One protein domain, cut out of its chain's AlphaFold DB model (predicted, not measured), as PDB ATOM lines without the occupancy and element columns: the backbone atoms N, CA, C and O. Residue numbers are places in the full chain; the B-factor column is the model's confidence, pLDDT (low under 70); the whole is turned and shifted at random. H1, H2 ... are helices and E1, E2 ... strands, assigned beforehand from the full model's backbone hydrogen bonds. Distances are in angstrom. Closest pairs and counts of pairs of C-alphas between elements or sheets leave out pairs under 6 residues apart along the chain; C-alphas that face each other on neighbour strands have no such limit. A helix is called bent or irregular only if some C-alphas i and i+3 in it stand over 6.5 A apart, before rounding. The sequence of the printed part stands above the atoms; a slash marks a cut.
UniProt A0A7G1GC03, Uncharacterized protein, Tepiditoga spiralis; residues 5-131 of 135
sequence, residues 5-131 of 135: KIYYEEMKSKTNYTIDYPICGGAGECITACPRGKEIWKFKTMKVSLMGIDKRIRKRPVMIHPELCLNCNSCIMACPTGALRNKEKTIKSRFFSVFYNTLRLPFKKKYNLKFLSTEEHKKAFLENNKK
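What this domain is: This is residues 5 to 131 of the 135 residues of an uncharacterized protein of Tepiditoga spiralis (UniProt A0A7G1GC03). A long, bent hairpin of two strands, E2 and E3, stands along one side of a small core made of the short helices H2 and H3, the two-stranded sheet of E1 and E4, and the loops between them. H1 packs on E1 and on the E3 end of the hairpin, H6 packs with its last turns on E3 elsewhere, and H4 and H5 make an arm away from the hairpin, from which residues 106 to 112 stick out. The printed part has 127 residues with six named helices and four named strands, in the order H1 E1 H2 E2 E3 H3 E4 H4 H5 H6; both sheets are antiparallel and the class is mixed, helices and strands. The whole is compact, with a radius of gyration of the C-alphas of 14.0 A and spans of 38 by 35 by 30 A.

Where its parts are: H1, residues 5 to 14, begins at C-alpha 5 (208.418, 218.396, 233.855) and is 14.4 A long. E1 is residues 17 to 19 and H2 residues 29 to 32. E2, residues 41 to 50, is 22.4 A long and bends by 76 degrees at residue 47. E3, residues 53 to 63, is 25.4 A long, bends by 73 degrees at residue 57 and ends at C-alpha 63 (198.789, 209.043, 238.436). H3 is residues 74 to 78 and E4 residues 84 to 86. H4, residues 94 to 103, is 14.3 A long, and H5 is residues 105 to 110. H6, residues 119 to 129, is 15.3 A long and ends at C-alpha 129 (192.137, 222.004, 226.203).

How they stand to each other: E2 and E3 form a hairpin, antiparallel at 162 degrees, with N 46 and O 58 2.9 A apart and N 62 and O 42 2.8 A apart, both within hydrogen-bond range. The closest C-alphas of E3 and H6 are those of Lys 59 and Asn 128, 4.6 A apart. Those of H1 and E3 are Met 11 and Met 63, at 7.0 A. H1 and E1 come closest at the C-alphas of Lys 12 and Thr 18, 5.5 A. E1 and E4 are antiparallel at 149 degrees, with N 18 and O 85 within hydrogen-bond range at 2.9 A. H3 and E4 come closest at the C-alphas of Ile 76 and Leu 84, 5.2 A. H2 and H3 touch, closest at the C-alphas of Cys 30 and Cys 75, 4.2 A. H2 and H6 are close but not clearly touching, with the C-alphas of Glu 29 and His 121 7.3 A apart. H4 and H5 meet only through their link, and both are apart from the hairpin. Every O i to N i+4 pair is within hydrogen-bond range in H1, H3, H4, H5 and H6; H2 is too short for such a pair.

The domain as a whole: The two C-alphas farthest apart are those of Ile 6 and Lys 110, at 39.0 A. The printed part has no cut, and no link is long. The mean pLDDT of the printed part is 88.6; residues 51 to 53 and 114 to 117 are under 70.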
ATOM      1  N   LYS A   5     207.196 219.121 233.471       94.06
ATOM      2  CA  LYS A   5     208.418 218.396 233.855       94.06
ATOM      3  C   LYS A   5     208.364 217.874 235.290       94.06
ATOM      4  O   LYS A   5     208.835 216.775 235.549       94.06
ATOM      5  N   ILE A   6     207.739 218.619 236.204       95.06
ATOM      6  CA  ILE A   6     207.619 218.214 237.611       95.06
ATOM      7  C   ILE A   6     206.792 216.928 237.709       95.06
ATOM      8  O   ILE A   6     207.223 215.956 238.317       95.06
ATOM      9  N   TYR A   7     205.643 216.886 237.034       95.12
ATOM     10  CA  TYR A   7     204.788 215.696 237.012       95.12
ATOM     11  C   TYR A   7     205.426 214.520 236.266       95.12
ATOM     12  O   TYR A   7     205.143 213.364 236.578       95.12
ATOM     13  N   TYR A   8     206.268 214.798 235.266       94.31
ATOM     14  CA  TYR A   8     207.035 213.770 234.569       94.31
ATOM     15  C   TYR A   8     208.031 213.088 235.516       94.31
ATOM     16  O   TYR A   8     208.020 211.861 235.616       94.31
ATOM     17  N   GLU A   9     208.835 213.858 236.255       94.62
ATOM     18  CA  GLU A   9     209.814 213.306 237.204       94.62
ATOM     19  C   GLU A   9     209.142 212.641 238.420       94.62
ATOM     20  O   GLU A   9     209.564 211.568 238.859       94.62
ATOM     21  N   GLU A  10     208.039 213.209 238.926       93.81
ATOM     22  CA  GLU A  10     207.230 212.591 239.991       93.81
ATOM     23  C   GLU A  10     206.728 211.196 239.567       93.81
ATOM     24  O   GLU A  10     206.793 210.244 240.344       93.81
ATOM     25  N   MET A  11     206.262 211.038 238.324       92.75
ATOM     26  CA  MET A  11     205.776 209.746 237.832       92.75
ATOM     27  C   MET A  11     206.917 208.767 237.525       92.75
ATOM     28  O   MET A  11     206.810 207.581 237.842       92.75
ATOM     29  N   LYS A  12     208.023 209.263 236.956       93.31
ATOM     30  CA  LYS A  12     209.221 208.471 236.643       93.31
ATOM     31  C   LYS A  12     209.878 207.880 237.893       93.31
ATOM     32  O   LYS A  12     210.377 206.760 237.838       93.31
ATOM     33  N   SER A  13     209.876 208.619 239.004       93.44
ATOM     34  CA  SER A  13     210.452 208.164 240.278       93.44
ATOM     35  C   SER A  13     209.586 207.123 240.991       93.44
ATOM     36  O   SER A  13     210.125 206.239 241.648       93.44
ATOM     37  N   LYS A  14     208.257 207.192 240.843       92.38
ATOM     38  CA  LYS A  14     207.314 206.338 241.586       92.38
ATOM     39  C   LYS A  14     206.770 205.142 240.805       92.38
ATOM     40  O   LYS A  14     206.136 204.277 241.396       92.38
ATOM     41  N   THR A  15     206.955 205.094 239.485       91.19
ATOM     42  CA  THR A  15     206.345 204.063 238.626       91.19
ATOM     43  C   THR A  15     207.314 203.527 237.575       91.19
ATOM     44  O   THR A  15     208.406 204.056 237.371       91.19
ATOM     45  N   ASN A  16     206.897 202.484 236.854       91.94
ATOM     46  CA  ASN A  16     207.580 202.012 235.644       91.94
ATOM     47  C   ASN A  16     207.128 202.744 234.375       91.94
ATOM     48  O   ASN A  16     207.498 202.353 233.269       91.94
ATOM     49  N   TYR A  17     206.349 203.814 234.518       92.75
ATOM     50  CA  TYR A  17     205.720 204.517 233.414       92.75
ATOM     51  C   TYR A  17     206.074 206.002 233.416       92.75
ATOM     52  O   TYR A  17     206.424 206.588 234.434       92.75
ATOM     53  N   THR A  18     205.954 206.631 232.255       94.56
ATOM     54  CA  THR A  18     206.095 208.078 232.090       94.56
ATOM     55  C   THR A  18     205.048 208.602 231.115       94.56
ATOM     56  O   THR A  18     204.542 207.860 230.267       94.56
ATOM     57  N   ILE A  19     204.715 209.892 231.238       94.88
ATOM     58  CA  ILE A  19     203.858 210.610 230.284       94.88
ATOM     59  C   ILE A  19     204.652 211.760 229.681       94.88
ATOM     60  O   ILE A  19     204.980 212.716 230.380       94.88
ATOM     61  N   ASP A  20     204.903 211.729 228.376       93.62
ATOM     62  CA  ASP A  20     205.407 212.906 227.661       93.62
ATOM     63  C   ASP A  20     204.252 213.890 227.433       93.62
ATOM     64  O   ASP A  20     203.570 213.891 226.404       93.62
ATOM     65  N   TYR A  21     203.991 214.705 228.456       93.75
ATOM     66  CA  TYR A  21     202.912 215.690 228.494       93.75
ATOM     67  C   TYR A  21     202.840 216.631 227.276       93.75
ATOM     68  O   TYR A  21     201.713 216.914 226.855       93.75
ATOM     69  N   PRO A  22     203.960 217.076 226.664       91.75
ATOM     70  CA  PRO A  22     203.965 217.789 225.387       91.75
ATOM     71  C   PRO A  22     203.127 217.156 224.275       91.75
ATOM     72  O   PRO A  22     202.489 217.883 223.521       91.75
ATOM     73  N   ILE A  23     203.095 215.822 224.175       91.19
ATOM     74  CA  ILE A  23     202.281 215.098 223.180       91.19
ATOM     75  C   ILE A  23     201.051 214.420 223.795       91.19
ATOM     76  O   ILE A  23     200.322 213.695 223.116       91.19
ATOM     77  N   CYS A  24     200.781 214.637 225.083       92.94
ATOM     78  CA  CYS A  24     199.560 214.162 225.713       92.94
ATOM     79  C   CYS A  24     198.381 215.039 225.274       92.94
ATOM     80  O   CYS A  24     198.342 216.237 225.560       92.94
ATOM     81  N   GLY A  25     197.378 214.432 224.633       89.88
ATOM     82  CA  GLY A  25     196.154 215.130 224.220       89.88
ATOM     83  C   GLY A  25     195.241 215.511 225.390       89.88
ATOM     84  O   GLY A  25     194.528 216.508 225.316       89.88
ATOM     85  N   GLY A  26     195.298 214.762 226.497       92.75
ATOM     86  CA  GLY A  26     194.443 214.988 227.666       92.75
ATOM     87  C   GLY A  26     193.002 214.498 227.483       92.75
ATOM     88  O   GLY A  26     192.105 215.062 228.096       92.75
ATOM     89  N   ALA A  27     192.770 213.486 226.646       90.50
ATOM     90  CA  ALA A  27     191.443 212.912 226.418       90.50
ATOM     91  C   ALA A  27     191.005 211.917 227.518       90.50
ATOM     92  O   ALA A  27     189.813 211.773 227.769       90.50
ATOM     93  N   GLY A  28     191.952 211.339 228.267       93.19
ATOM     94  CA  GLY A  28     191.658 210.560 229.478       93.19
ATOM     95  C   GLY A  28     191.517 209.055 229.257       93.19
ATOM     96  O   GLY A  28     191.095 208.350 230.167       93.19
ATOM     97  N   GLU A  29     191.933 208.535 228.105       91.81
ATOM     98  CA  GLU A  29     191.866 207.108 227.772       91.81
ATOM     99  C   GLU A  29     192.671 206.247 228.748       91.81
ATOM    100  O   GLU A  29     192.286 205.119 229.031       91.81
ATOM    101  N   CYS A  30     193.758 206.780 229.316       93.50
ATOM    102  CA  CYS A  30     194.522 206.088 230.354       93.50
ATOM    103  C   CYS A  30     193.716 205.867 231.640       93.50
ATOM    104  O   CYS A  30     193.956 204.878 232.325       93.50
ATOM    105  N   ILE A  31     192.770 206.759 231.948       94.81
ATOM    106  CA  ILE A  31     191.871 206.635 233.095       94.81
ATOM    107  C   ILE A  31     190.838 205.558 232.784       94.81
ATOM    108  O   ILE A  31     190.676 204.629 233.561       94.81
ATOM    109  N   THR A  32     190.195 205.638 231.621       92.75
ATOM    110  CA  THR A  32     189.121 204.709 231.239       92.75
ATOM    111  C   THR A  32     189.618 203.289 230.990       92.75
ATOM    112  O   THR A  32     188.942 202.333 231.343       92.75
ATOM    113  N   ALA A  33     190.817 203.127 230.430       93.31
ATOM    114  CA  ALA A  33     191.422 201.814 230.223       93.31
ATOM    115  C   ALA A  33     192.036 201.214 231.497       93.31
ATOM    116  O   ALA A  33     192.453 200.056 231.489       93.31
ATOM    117  N   CYS A  34     192.176 201.993 232.574       95.12
ATOM    118  CA  CYS A  34     192.756 201.499 233.812       95.12
ATOM    119  C   CYS A  34     191.701 200.739 234.629       95.12
ATOM    120  O   CYS A  34     190.675 201.333 234.952       95.12
ATOM    121  N   PRO A  35     191.973 199.498 235.080       95.81
ATOM    122  CA  PRO A  35     191.058 198.763 235.961       95.81
ATOM    123  C   PRO A  35     190.761 199.476 237.287       95.81
ATOM    124  O   PRO A  35     189.682 199.319 237.843       95.81
ATOM    125  N   ARG A  36     191.705 200.285 237.787       96.56
ATOM    126  CA  ARG A  36     191.509 201.136 238.975       96.56
ATOM    127  C   ARG A  36     190.904 202.505 238.642       96.56
ATOM    128  O   ARG A  36     190.496 203.252 239.523       96.56
ATOM    129  N   GLY A  37     190.848 202.870 237.362       95.00
ATOM    130  CA  GLY A  37     190.193 204.082 236.887       95.00
ATOM    131  C   GLY A  37     190.598 205.355 237.635       95.00
ATOM    132  O   GLY A  37     191.776 205.684 237.778       95.00
ATOM    133  N   LYS A  38     189.591 206.087 238.121       95.62
ATOM    134  CA  LYS A  38     189.748 207.362 238.843       95.62
ATOM    135  C   LYS A  38     190.316 207.216 240.261       95.62
ATOM    136  O   LYS A  38     190.651 208.233 240.863       95.62
ATOM    137  N   GLU A  39     190.429 205.992 240.782       96.75
ATOM    138  CA  GLU A  39     191.092 205.728 242.065       96.75
ATOM    139  C   GLU A  39     192.555 206.171 241.980       96.75
ATOM    140  O   GLU A  39     193.017 206.922 242.828       96.75
ATOM    141  N   ILE A  40     193.257 205.806 240.898       96.56
ATOM    142  CA  ILE A  40     194.692 206.098 240.749       96.56
ATOM    143  C   ILE A  40     194.991 207.289 239.845       96.56
ATOM    144  O   ILE A  40     196.107 207.803 239.876       96.56
ATOM    145  N   TRP A  41     194.030 207.741 239.038       96.38
ATOM    146  CA  TRP A  41     194.225 208.812 238.062       96.38
ATOM    147  C   TRP A  41     193.388 210.052 238.378       96.38
ATOM    148  O   TRP A  41     192.177 209.963 238.576       96.38
ATOM    149  N   LYS A  42     194.000 211.241 238.303       96.19
ATOM    150  CA  LYS A  42     193.279 212.526 238.332       96.19
ATOM    151  C   LYS A  42     193.811 213.495 237.288       96.19
ATOM    152  O   LYS A  42     194.989 213.481 236.943       96.19
ATOM    153  N   PHE A  43     192.948 214.387 236.815       95.19
ATOM    154  CA  PHE A  43     193.393 215.523 236.017       95.19
ATOM    155  C   PHE A  43     194.036 216.578 236.916       95.19
ATOM    156  O   PHE A  43     193.465 216.988 237.928       95.19
ATOM    157  N   LYS A  44     195.220 217.043 236.524       95.44
ATOM    158  CA  LYS A  44     195.888 218.197 237.122       95.44
ATOM    159  C   LYS A  44     196.101 219.255 236.060       95.44
ATOM    160  O   LYS A  44     196.367 218.955 234.895       95.44
ATOM    161  N   THR A  45     195.993 220.504 236.480       94.56
ATOM    162  CA  THR A  45     196.340 221.632 235.630       94.56
ATOM    163  C   THR A  45     197.856 221.822 235.658       94.56
ATOM    164  O   THR A  45     198.495 221.744 236.711       94.56
ATOM    165  N   MET A  46     198.451 222.023 234.487       93.12
ATOM    166  CA  MET A  46     199.892 222.184 234.326       93.12
ATOM    167  C   MET A  46     200.216 223.061 233.123       93.12
ATOM    168  O   MET A  46     199.400 223.218 232.212       93.12
ATOM    169  N   LYS A  47     201.418 223.636 233.128       92.88
ATOM    170  CA  LYS A  47     201.964 224.330 231.959       92.88
ATOM    171  C   LYS A  47     202.532 223.281 231.015       92.88
ATOM    172  O   LYS A  47     203.441 222.553 231.403       92.88
ATOM    173  N   VAL A  48     202.006 223.200 229.797       91.00
ATOM    174  CA  VAL A  48     202.465 222.267 228.761       91.00
ATOM    175  C   VAL A  48     203.032 223.077 227.604       91.00
ATOM    176  O   VAL A  48     202.336 223.934 227.063       91.00
ATOM    177  N   SER A  49     204.278 222.807 227.221       85.06
ATOM    178  CA  SER A  49     204.846 223.306 225.968       85.06
ATOM    179  C   SER A  49     204.628 222.265 224.877       85.06
ATOM    180  O   SER A  49     205.043 221.113 225.018       85.06
ATOM    181  N   LEU A  50     203.983 222.649 223.778       71.25
ATOM    182  CA  LEU A  50     203.915 221.787 222.602       71.25
ATOM    183  C   LEU A  50     205.229 221.967 221.841       71.25
ATOM    184  O   LEU A  50     205.522 223.056 221.365       71.25
ATOM    185  N   MET A  51     206.057 220.919 221.781       62.81
ATOM    186  CA  MET A  51     207.369 220.968 221.108       62.81
ATOM    187  C   MET A  51     208.309 222.088 221.608       62.81
ATOM    188  O   MET A  51     209.170 222.547 220.872       62.81
ATOM    189  N   GLY A  52     208.179 222.516 222.869       64.62
ATOM    190  CA  GLY A  52     209.049 223.548 223.452       64.62
ATOM    191  C   GLY A  52     208.643 224.996 223.150       64.62
ATOM    192  O   GLY A  52     209.251 225.899 223.710       64.62
ATOM    193  N   ILE A  53     207.589 225.210 222.360       68.38
ATOM    194  CA  ILE A  53     207.051 226.525 221.991       68.38
ATOM    195  C   ILE A  53     205.709 226.730 222.720       68.38
ATOM    196  O   ILE A  53     205.037 225.748 223.053       68.38
ATOM    197  N   ASP A  54     205.332 227.983 223.002       72.50
ATOM    198  CA  ASP A  54     204.024 228.384 223.547       72.50
ATOM    199  C   ASP A  54     203.554 227.557 224.759       72.50
ATOM    200  O   ASP A  54     202.725 226.645 224.639       72.50
ATOM    201  N   LYS A  55     204.035 227.888 225.966       82.06
ATOM    202  CA  LYS A  55     203.515 227.266 227.192       82.06
ATOM    203  C   LYS A  55     202.038 227.617 227.364       82.06
ATOM    204  O   LYS A  55     201.660 228.775 227.496       82.06
ATOM    205  N   ARG A  56     201.185 226.594 227.380       87.88
ATOM    206  CA  ARG A  56     199.739 226.740 227.596       87.88
ATOM    207  C   ARG A  56     199.334 226.038 228.876       87.88
ATOM    208  O   ARG A  56     199.802 224.940 229.175       87.88
ATOM    209  N   ILE A  57     198.407 226.652 229.601       91.06
ATOM    210  CA  ILE A  57     197.795 226.039 230.777       91.06
ATOM    211  C   ILE A  57     196.741 225.042 230.292       91.06
ATOM    212  O   ILE A  57     195.789 225.409 229.598       91.06
ATOM    213  N   ARG A  58     196.944 223.761 230.607       92.44
ATOM    214  CA  ARG A  58     196.098 222.644 230.163       92.44
ATOM    215  C   ARG A  58     195.867 221.667 231.308       92.44
ATOM    216  O   ARG A  58     196.697 221.562 232.211       92.44
ATOM    217  N   LYS A  59     194.762 220.923 231.257       94.88
ATOM    218  CA  LYS A  59     194.530 219.788 232.160       94.88
ATOM    219  C   LYS A  59     195.103 218.520 231.528       94.88
ATOM    220  O   LYS A  59     194.885 218.251 230.341       94.88
ATOM    221  N   ARG A  60     195.859 217.743 232.298       95.31
ATOM    222  CA  ARG A  60     196.437 216.464 231.865       95.31
ATOM    223  C   ARG A  60     196.266 215.404 232.956       95.31
ATOM    224  O   ARG A  60     196.211 215.773 234.131       95.31
ATOM    225  N   PRO A  61     196.123 214.122 232.586       96.00
ATOM    226  CA  PRO A  61     195.990 213.044 233.557       96.00
ATOM    227  C   PRO A  61     197.326 212.812 234.271       96.00
ATOM    228  O   PRO A  61     198.370 212.807 233.630       96.00
ATOM    229  N   VAL A  62     197.280 212.604 235.581       96.12
ATOM    230  CA  VAL A  62     198.424 212.275 236.437       96.12
ATOM    231  C   VAL A  62     198.033 211.084 237.306       96.12
ATOM    232  O   VAL A  62     196.899 211.019 237.790       96.12
ATOM    233  N   MET A  63     198.962 210.151 237.501       95.56
ATOM    234  CA  MET A  63     198.789 209.043 238.436       95.56
ATOM    235  C   MET A  63     199.080 209.534 239.860       95.56
ATOM    236  O   MET A  63     200.206 209.915 240.165       95.56
ATOM    237  N   ILE A  64     198.052 209.584 240.707       95.75
ATOM    238  CA  ILE A  64     198.126 210.096 242.083       95.75
ATOM    239  C   ILE A  64     198.426 209.009 243.118       95.75
ATOM    240  O   ILE A  64     199.045 209.325 244.129       95.75
ATOM    241  N   HIS A  65     198.033 207.764 242.835       95.25
ATOM    242  CA  HIS A  65     198.245 206.590 243.686       95.25
ATOM    243  C   HIS A  65     199.019 205.511 242.915       95.25
ATOM    244  O   HIS A  65     198.445 204.497 242.502       95.25
ATOM    245  N   PRO A  66     200.306 205.758 242.602       93.38
ATOM    246  CA  PRO A  66     201.143 204.816 241.864       93.38
ATOM    247  C   PRO A  66     201.313 203.454 242.550       93.38
ATOM    248  O   PRO A  66     201.493 202.452 241.866       93.38
ATOM    249  N   GLU A  67     201.197 203.403 243.874       94.38
ATOM    250  CA  GLU A  67     201.250 202.196 244.700       94.38
ATOM    251  C   GLU A  67     200.130 201.191 244.394       94.38
ATOM    252  O   GLU A  67     200.295 199.994 244.603       94.38
ATOM    253  N   LEU A  68     199.007 201.658 243.842       95.12
ATOM    254  CA  LEU A  68     197.871 200.818 243.451       95.12
ATOM    255  C   LEU A  68     197.968 200.331 241.990       95.12
ATOM    256  O   LEU A  68     197.063 199.663 241.481       95.12
ATOM    257  N   CYS A  69     199.043 200.686 241.278       94.62
ATOM    258  CA  CYS A  69     199.238 200.319 239.881       94.62
ATOM    259  C   CYS A  69     199.539 198.819 239.724       94.62
ATOM    260  O   CYS A  69     200.544 198.314 240.211       94.62
ATOM    261  N   LEU A  70     198.716 198.122 238.935       94.56
ATOM    262  CA  LEU A  70     198.867 196.684 238.660       94.56
ATOM    263  C   LEU A  70     199.922 196.347 237.589       94.56
ATOM    264  O   LEU A  70     200.070 195.188 237.220       94.56
ATOM    265  N   ASN A  71     200.595 197.347 237.011       93.69
ATOM    266  CA  ASN A  71     201.551 197.180 235.904       93.69
ATOM    267  C   ASN A  71     201.013 196.407 234.674       93.69
ATOM    268  O   ASN A  71     201.763 195.782 233.927       93.69
ATOM    269  N   CYS A  72     199.703 196.488 234.417       94.75
ATOM    270  CA  CYS A  72     199.024 195.756 233.338       94.75
ATOM    271  C   CYS A  72     199.199 196.357 231.927       94.75
ATOM    272  O   CYS A  72     198.710 195.792 230.954       94.75
ATOM    273  N   ASN A  73     199.867 197.509 231.784       93.88
ATOM    274  CA  ASN A  73     200.106 198.214 230.510       93.88
ATOM    275  C   ASN A  73     198.856 198.683 229.726       93.88
ATOM    276  O   ASN A  73     199.008 199.282 228.657       93.88
ATOM    277  N   SER A  74     197.636 198.507 230.244       93.81
ATOM    278  CA  SER A  74     196.386 198.910 229.569       93.81
ATOM    279  C   SER A  74     196.368 200.388 229.171       93.81
ATOM    280  O   SER A  74     195.975 200.751 228.064       93.81
ATOM    281  N   CYS A  75     196.877 201.256 230.045       94.00
ATOM    282  CA  CYS A  75     196.968 202.693 229.806       94.00
ATOM    283  C   CYS A  75     197.939 203.063 228.663       94.00
ATOM    284  O   CYS A  75     197.704 204.056 227.974       94.00
ATOM    285  N   ILE A  76     198.994 202.268 228.427       93.31
ATOM    286  CA  ILE A  76     199.932 202.474 227.308       93.31
ATOM    287  C   ILE A  76     199.231 202.146 225.994       93.31
ATOM    288  O   ILE A  76     199.278 202.941 225.057       93.31
ATOM    289  N   MET A  77     198.558 200.994 225.932       90.31
ATOM    290  CA  MET A  77     197.869 200.537 224.720       90.31
ATOM    291  C   MET A  77     196.710 201.459 224.329       90.31
ATOM    292  O   MET A  77     196.469 201.684 223.144       90.31
ATOM    293  N   ALA A  78     196.026 202.024 225.325       90.81
ATOM    294  CA  ALA A  78     194.915 202.939 225.111       90.81
ATOM    295  C   ALA A  78     195.343 204.338 224.636       90.81
ATOM    296  O   ALA A  78     194.520 205.056 224.073       90.81
ATOM    297  N   CYS A  79     196.601 204.748 224.846       91.06
ATOM    298  CA  CYS A  79     197.055 206.105 224.543       91.06
ATOM    299  C   CYS A  79     197.180 206.338 223.023       91.06
ATOM    300  O   CYS A  79     198.086 205.786 222.393       91.06
ATOM    301  N   PRO A  80     196.356 207.210 222.411       86.94
ATOM    302  CA  PRO A  80     196.367 207.392 220.962       86.94
ATOM    303  C   PRO A  80     197.618 208.104 220.448       86.94
ATOM    304  O   PRO A  80     198.070 207.820 219.346       86.94
ATOM    305  N   THR A  81     198.199 209.015 221.231       89.81
ATOM    306  CA  THR A  81     199.376 209.793 220.812       89.81
ATOM    307  C   THR A  81     200.703 209.086 221.096       89.81
ATOM    308  O   THR A  81     201.760 209.532 220.643       89.81
ATOM    309  N   GLY A  82     200.672 207.993 221.867       91.12
ATOM    310  CA  GLY A  82     201.874 207.331 222.372       91.12
ATOM    311  C   GLY A  82     202.645 208.164 223.402       91.12
ATOM    312  O   GLY A  82     203.856 207.982 223.541       91.12
ATOM    313  N   ALA A  83     201.968 209.090 224.095       93.69
ATOM    314  CA  ALA A  83     202.548 209.886 225.177       93.69
ATOM    315  C   ALA A  83     202.914 209.037 226.400       93.69
ATOM    316  O   ALA A  83     203.900 209.333 227.069       93.69
ATOM    317  N   LEU A  84     202.117 208.002 226.691       94.25
ATOM    318  CA  LEU A  84     202.346 207.102 227.814       94.25
ATOM    319  C   LEU A  84     203.268 205.950 227.413       94.25
ATOM    320  O   LEU A  84     202.989 205.252 226.438       94.25
ATOM    321  N   ARG A  85     204.359 205.745 228.155       92.75
ATOM    322  CA  ARG A  85     205.382 204.733 227.846       92.75
ATOM    323  C   ARG A  85     205.965 204.125 229.112       92.75
ATOM    324  O   ARG A  85     205.787 204.659 230.200       92.75
ATOM    325  N   ASN A  86     206.673 203.010 228.959       93.44
ATOM    326  CA  ASN A  86     207.558 202.516 230.010       93.44
ATOM    327  C   ASN A  86     208.744 203.489 230.164       93.44
ATOM    328  O   ASN A  86     209.242 203.990 229.154       93.44
ATOM    329  N   LYS A  87     209.193 203.752 231.397       89.69
ATOM    330  CA  LYS A  87     210.304 204.672 231.701       89.69
ATOM    331  C   LYS A  87     211.615 204.325 230.983       89.69
ATOM    332  O   LYS A  87     212.402 205.225 230.712       89.69
ATOM    333  N   GLU A  88     211.816 203.057 230.630       87.19
ATOM    334  CA  GLU A  88     212.969 202.585 229.848       87.19
ATOM    335  C   GLU A  88     212.909 203.028 228.376       87.19
ATOM    336  O   GLU A  88     213.925 203.102 227.690       87.19
ATOM    337  N   LYS A  89     211.711 203.346 227.867       86.62
ATOM    338  CA  LYS A  89     211.468 203.707 226.466       86.62
ATOM    339  C   LYS A  89     211.228 205.207 226.334       86.62
ATOM    340  O   LYS A  89     210.093 205.680 226.402       86.62
ATOM    341  N   THR A  90     212.295 205.954 226.073       80.50
ATOM    342  CA  THR A  90     212.218 207.397 225.819       80.50
ATOM    343  C   THR A  90     211.741 207.710 224.395       80.50
ATOM    344  O   THR A  90     211.905 206.928 223.453       80.50
ATOM    345  N   ILE A  91     211.111 208.873 224.220       83.25
ATOM    346  CA  ILE A  91     210.693 209.358 222.900       83.25
ATOM    347  C   ILE A  91     211.900 209.990 222.214       83.25
ATOM    348  O   ILE A  91     212.320 211.083 222.582       83.25
ATOM    349  N   LYS A  92     212.422 209.317 221.181       85.88
ATOM    350  CA  LYS A  92     213.486 209.872 220.326       85.88
ATOM    351  C   LYS A  92     213.012 211.108 219.556       85.88
ATOM    352  O   LYS A  92     213.742 212.078 219.421       85.88
ATOM    353  N   SER A  93     211.771 211.077 219.059       88.62
ATOM    354  CA  SER A  93     211.145 212.196 218.350       88.62
ATOM    355  C   SER A  93     209.645 212.244 218.627       88.62
ATOM    356  O   SER A  93     208.905 211.307 218.316       88.62
ATOM    357  N   ARG A  94     209.190 213.366 219.199       88.56
ATOM    358  CA  ARG A  94     207.765 213.645 219.443       88.56
ATOM    359  C   ARG A  94     206.977 213.691 218.142       88.56
ATOM    360  O   ARG A  94     205.897 213.110 218.071       88.56
ATOM    361  N   PHE A  95     207.547 214.328 217.117       87.38
ATOM    362  CA  PHE A  95     206.959 214.409 215.783       87.38
ATOM    363  C   PHE A  95     206.715 213.013 215.215       87.38
ATOM    364  O   PHE A  95     205.584 212.682 214.873       87.38
ATOM    365  N   PHE A  96     207.744 212.162 215.211       88.38
ATOM    366  CA  PHE A  96     207.623 210.814 214.668       88.38
ATOM    367  C   PHE A  96     206.655 209.947 215.484       88.38
ATOM    368  O   PHE A  96     205.880 209.195 214.904       88.38
ATOM    369  N   SER A  97     206.636 210.084 216.819       86.94
ATOM    370  CA  SER A  97     205.667 209.379 217.674       86.94
ATOM    371  C   SER A  97     204.227 209.724 217.298       86.94
ATOM    372  O   SER A  97     203.404 208.823 217.138       86.94
ATOM    373  N   VAL A  98     203.913 211.012 217.148       85.12
ATOM    374  CA  VAL A  98     202.563 211.448 216.770       85.12
ATOM    375  C   VAL A  98     202.254 211.015 215.341       85.12
ATOM    376  O   VAL A  98     201.234 210.374 215.112       85.12
ATOM    377  N   PHE A  99     203.161 211.281 214.401       88.62
ATOM    378  CA  PHE A  99     202.998 210.944 212.988       88.62
ATOM    379  C   PHE A  99     202.739 209.450 212.769       88.62
ATOM    380  O   PHE A  99     201.759 209.080 212.129       88.62
ATOM    381  N   TYR A 100     203.550 208.581 213.374       88.00
ATOM    382  CA  TYR A 100     203.391 207.132 213.285       88.00
ATOM    383  C   TYR A 100     202.036 206.649 213.815       88.00
ATOM    384  O   TYR A 100     201.384 205.802 213.202       88.00
ATOM    385  N   ASN A 101     201.589 207.191 214.951       85.94
ATOM    386  CA  ASN A 101     200.289 206.828 215.508       85.94
ATOM    387  C   ASN A 101     199.127 207.344 214.645       85.94
ATOM    388  O   ASN A 101     198.133 206.634 214.491       85.94
ATOM    389  N   THR A 102     199.278 208.516 214.021       86.44
ATOM    390  CA  THR A 102     198.321 209.063 213.049       86.44
ATOM    391  C   THR A 102     198.250 208.217 211.775       86.44
ATOM    392  O   THR A 102     197.159 207.887 211.316       86.44
ATOM    393  N   LEU A 103     199.388 207.779 211.229       88.00
ATOM    394  CA  LEU A 103     199.430 206.909 210.044       88.00
ATOM    395  C   LEU A 103     198.751 205.552 210.265       88.00
ATOM    396  O   LEU A 103     198.311 204.915 209.313       88.00
ATOM    397  N   ARG A 104     198.631 205.101 211.518       84.62
ATOM    398  CA  ARG A 104     197.930 203.860 211.875       84.62
ATOM    399  C   ARG A 104     196.413 204.020 211.987       84.62
ATOM    400  O   ARG A 104     195.720 203.012 212.131       84.62
ATOM    401  N   LEU A 105     195.877 205.240 211.920       82.25
ATOM    402  CA  LEU A 105     194.434 205.480 212.028       82.25
ATOM    403  C   LEU A 105     193.613 204.783 210.925       82.25
ATOM    404  O   LEU A 105     192.625 204.139 211.282       82.25
ATOM    405  N   PRO A 106     193.996 204.811 209.628       83.25
ATOM    406  CA  PRO A 106     193.257 204.109 208.575       83.25
ATOM    407  C   PRO A 106     193.212 202.596 208.804       83.25
ATOM    408  O   PRO A 106     192.155 201.983 208.675       83.25
ATOM    409  N   PHE A 107     194.335 202.004 209.227       85.06
ATOM    410  CA  PHE A 107     194.408 200.590 209.601       85.06
ATOM    411  C   PHE A 107     193.459 200.277 210.763       85.06
ATOM    412  O   PHE A 107     192.639 199.368 210.667       85.06
ATOM    413  N   LYS A 108     193.507 201.060 211.845       80.56
ATOM    414  CA  LYS A 108     192.631 200.851 213.006       80.56
ATOM    415  C   LYS A 108     191.152 200.966 212.641       80.56
ATOM    416  O   LYS A 108     190.355 200.149 213.089       80.56
ATOM    417  N   LYS A 109     190.804 201.922 211.773       80.81
ATOM    418  CA  LYS A 109     189.446 202.072 211.238       80.81
ATOM    419  C   LYS A 109     189.029 200.853 210.408       80.81
ATOM    420  O   LYS A 109     187.933 200.346 210.622       80.81
ATOM    421  N   LYS A 110     189.904 200.353 209.524       86.38
ATOM    422  CA  LYS A 110     189.657 199.162 208.686       86.38
ATOM    423  C   LYS A 110     189.329 197.920 209.520       86.38
ATOM    424  O   LYS A 110     188.430 197.177 209.155       86.38
ATOM    425  N   TYR A 111     190.029 197.717 210.634       83.38
ATOM    426  CA  TYR A 111     189.854 196.542 211.501       83.38
ATOM    427  C   TYR A 111     188.942 196.790 212.711       83.38
ATOM    428  O   TYR A 111     188.952 196.003 213.652       83.38
ATOM    429  N   ASN A 112     188.177 197.888 212.721       74.44
ATOM    430  CA  ASN A 112     187.300 198.276 213.832       74.44
ATOM    431  C   ASN A 112     188.004 198.262 215.209       74.44
ATOM    432  O   ASN A 112     187.386 198.023 216.249       74.44
ATOM    433  N   LEU A 113     189.310 198.549 215.222       73.94
ATOM    434  CA  LEU A 113     190.094 198.754 216.433       73.94
ATOM    435  C   LEU A 113     189.730 200.134 216.973       73.94
ATOM    436  O   LEU A 113     190.406 201.134 216.706       73.94
ATOM    437  N   LYS A 114     188.601 200.198 217.679       59.28
ATOM    438  CA  LYS A 114     188.125 201.427 218.300       59.28
ATOM    439  C   LYS A 114     189.162 201.877 219.324       59.28
ATOM    440  O   LYS A 114     189.474 201.164 220.275       59.28
ATOM    441  N   PHE A 115     189.668 203.097 219.156       64.75
ATOM    442  CA  PHE A 115     190.095 203.837 220.334       64.75
ATOM    443  C   PHE A 115     188.885 203.925 221.257       64.75
ATOM    444  O   PHE A 115     187.748 203.985 220.781       64.75
ATOM    445  N   LEU A 116     189.107 203.949 222.566       62.47
ATOM    446  CA  LEU A 116     188.075 204.377 223.498       62.47
ATOM    447  C   LEU A 116     187.828 205.869 223.222       62.47
ATOM    448  O   LEU A 116     188.275 206.713 223.973       62.47
ATOM    449  N   SER A 117     187.222 206.235 222.098       65.75
ATOM    450  CA  SER A 117     186.901 207.603 221.707       65.75
ATOM    451  C   SER A 117     185.390 207.722 221.779       65.75
ATOM    452  O   SER A 117     184.691 207.658 220.770       65.75
ATOM    453  N   THR A 118     184.892 207.775 223.008       76.62
ATOM    454  CA  THR A 118     183.482 208.017 223.277       76.62
ATOM    455  C   THR A 118     183.216 209.524 223.238       76.62
ATOM    456  O   THR A 118     184.151 210.337 223.283       76.62
ATOM    457  N   GLU A 119     181.950 209.928 223.151       83.50
ATOM    458  CA  GLU A 119     181.589 211.350 223.207       83.50
ATOM    459  C   GLU A 119     182.031 211.994 224.532       83.50
ATOM    460  O   GLU A 119     182.422 213.163 224.561       83.50
ATOM    461  N   GLU A 120     182.087 211.224 225.621       80.88
ATOM    462  CA  GLU A 120     182.637 211.665 226.904       80.88
ATOM    463  C   GLU A 120     184.119 212.040 226.780       80.88
ATOM    464  O   GLU A 120     184.518 213.104 227.255       80.88
ATOM    465  N   HIS A 121     184.939 211.234 226.098       81.88
ATOM    466  CA  HIS A 121     186.357 211.556 225.892       81.88
ATOM    467  C   HIS A 121     186.561 212.749 224.966       81.88
ATOM    468  O   HIS A 121     187.469 213.550 225.190       81.88
ATOM    469  N   LYS A 122     185.703 212.924 223.956       85.31
ATOM    470  CA  LYS A 122     185.724 214.114 223.095       85.31
ATOM    471  C   LYS A 122     185.415 215.378 223.899       85.31
ATOM    472  O   LYS A 122     186.147 216.365 223.795       85.31
ATOM    473  N   LYS A 123     184.386 215.343 224.752       86.88
ATOM    474  CA  LYS A 123     184.047 216.445 225.668       86.88
ATOM    475  C   LYS A 123     185.181 216.717 226.658       86.88
ATOM    476  O   LYS A 123     185.581 217.871 226.799       86.88
ATOM    477  N   ALA A 124     185.749 215.674 227.267       84.25
ATOM    478  CA  ALA A 124     186.887 215.791 228.175       84.25
ATOM    479  C   ALA A 124     188.109 216.399 227.474       84.25
ATOM    480  O   ALA A 124     188.721 217.324 228.002       84.25
ATOM    481  N   PHE A 125     188.440 215.953 226.258       88.88
ATOM    482  CA  PHE A 125     189.514 216.535 225.454       88.88
ATOM    483  C   PHE A 125     189.286 218.027 225.225       88.88
ATOM    484  O   PHE A 125     190.193 218.820 225.473       88.88
ATOM    485  N   LEU A 126     188.087 218.419 224.780       90.25
ATOM    486  CA  LEU A 126     187.750 219.824 224.558       90.25
ATOM    487  C   LEU A 126     187.879 220.627 225.853       90.25
ATOM    488  O   LEU A 126     188.568 221.643 225.859       90.25
ATOM    489  N   GLU A 127     187.295 220.158 226.957       90.88
ATOM    490  CA  GLU A 127     187.354 220.826 228.260       90.88
ATOM    491  C   GLU A 127     188.792 220.980 228.773       90.88
ATOM    492  O   GLU A 127     189.212 222.076 229.139       90.88
ATOM    493  N   ASN A 128     189.580 219.908 228.724       91.00
ATOM    494  CA  ASN A 128     190.969 219.883 229.184       91.00
ATOM    495  C   ASN A 128     191.900 220.767 228.342       91.00
ATOM    496  O   ASN A 128     193.024 221.077 228.759       91.00
ATOM    497  N   ASN A 129     191.434 221.164 227.157       89.44
ATOM    498  CA  ASN A 129     192.137 222.004 226.203       89.44
ATOM    499  C   ASN A 129     191.493 223.385 225.985       89.44
ATOM    500  O   ASN A 129     192.049 224.172 225.209       89.44
ATOM    501  N   LYS A 130     190.393 223.719 226.686       88.56
ATOM    502  CA  LYS A 130     189.851 225.087 226.730       88.56
ATOM    503  C   LYS A 130     190.959 226.045 227.179       88.56
ATOM    504  O   LYS A 130     191.821 225.681 227.979       88.56
ATOM    505  N   LYS A 131     190.983 227.263 226.628       72.25
ATOM    506  CA  LYS A 131     191.964 228.283 227.024       72.25
ATOM    507  C   LYS A 131     191.712 228.650 228.490       72.25
ATOM    508  O   LYS A 131     190.793 229.400 228.778       72.25
TER     509      LYS A 131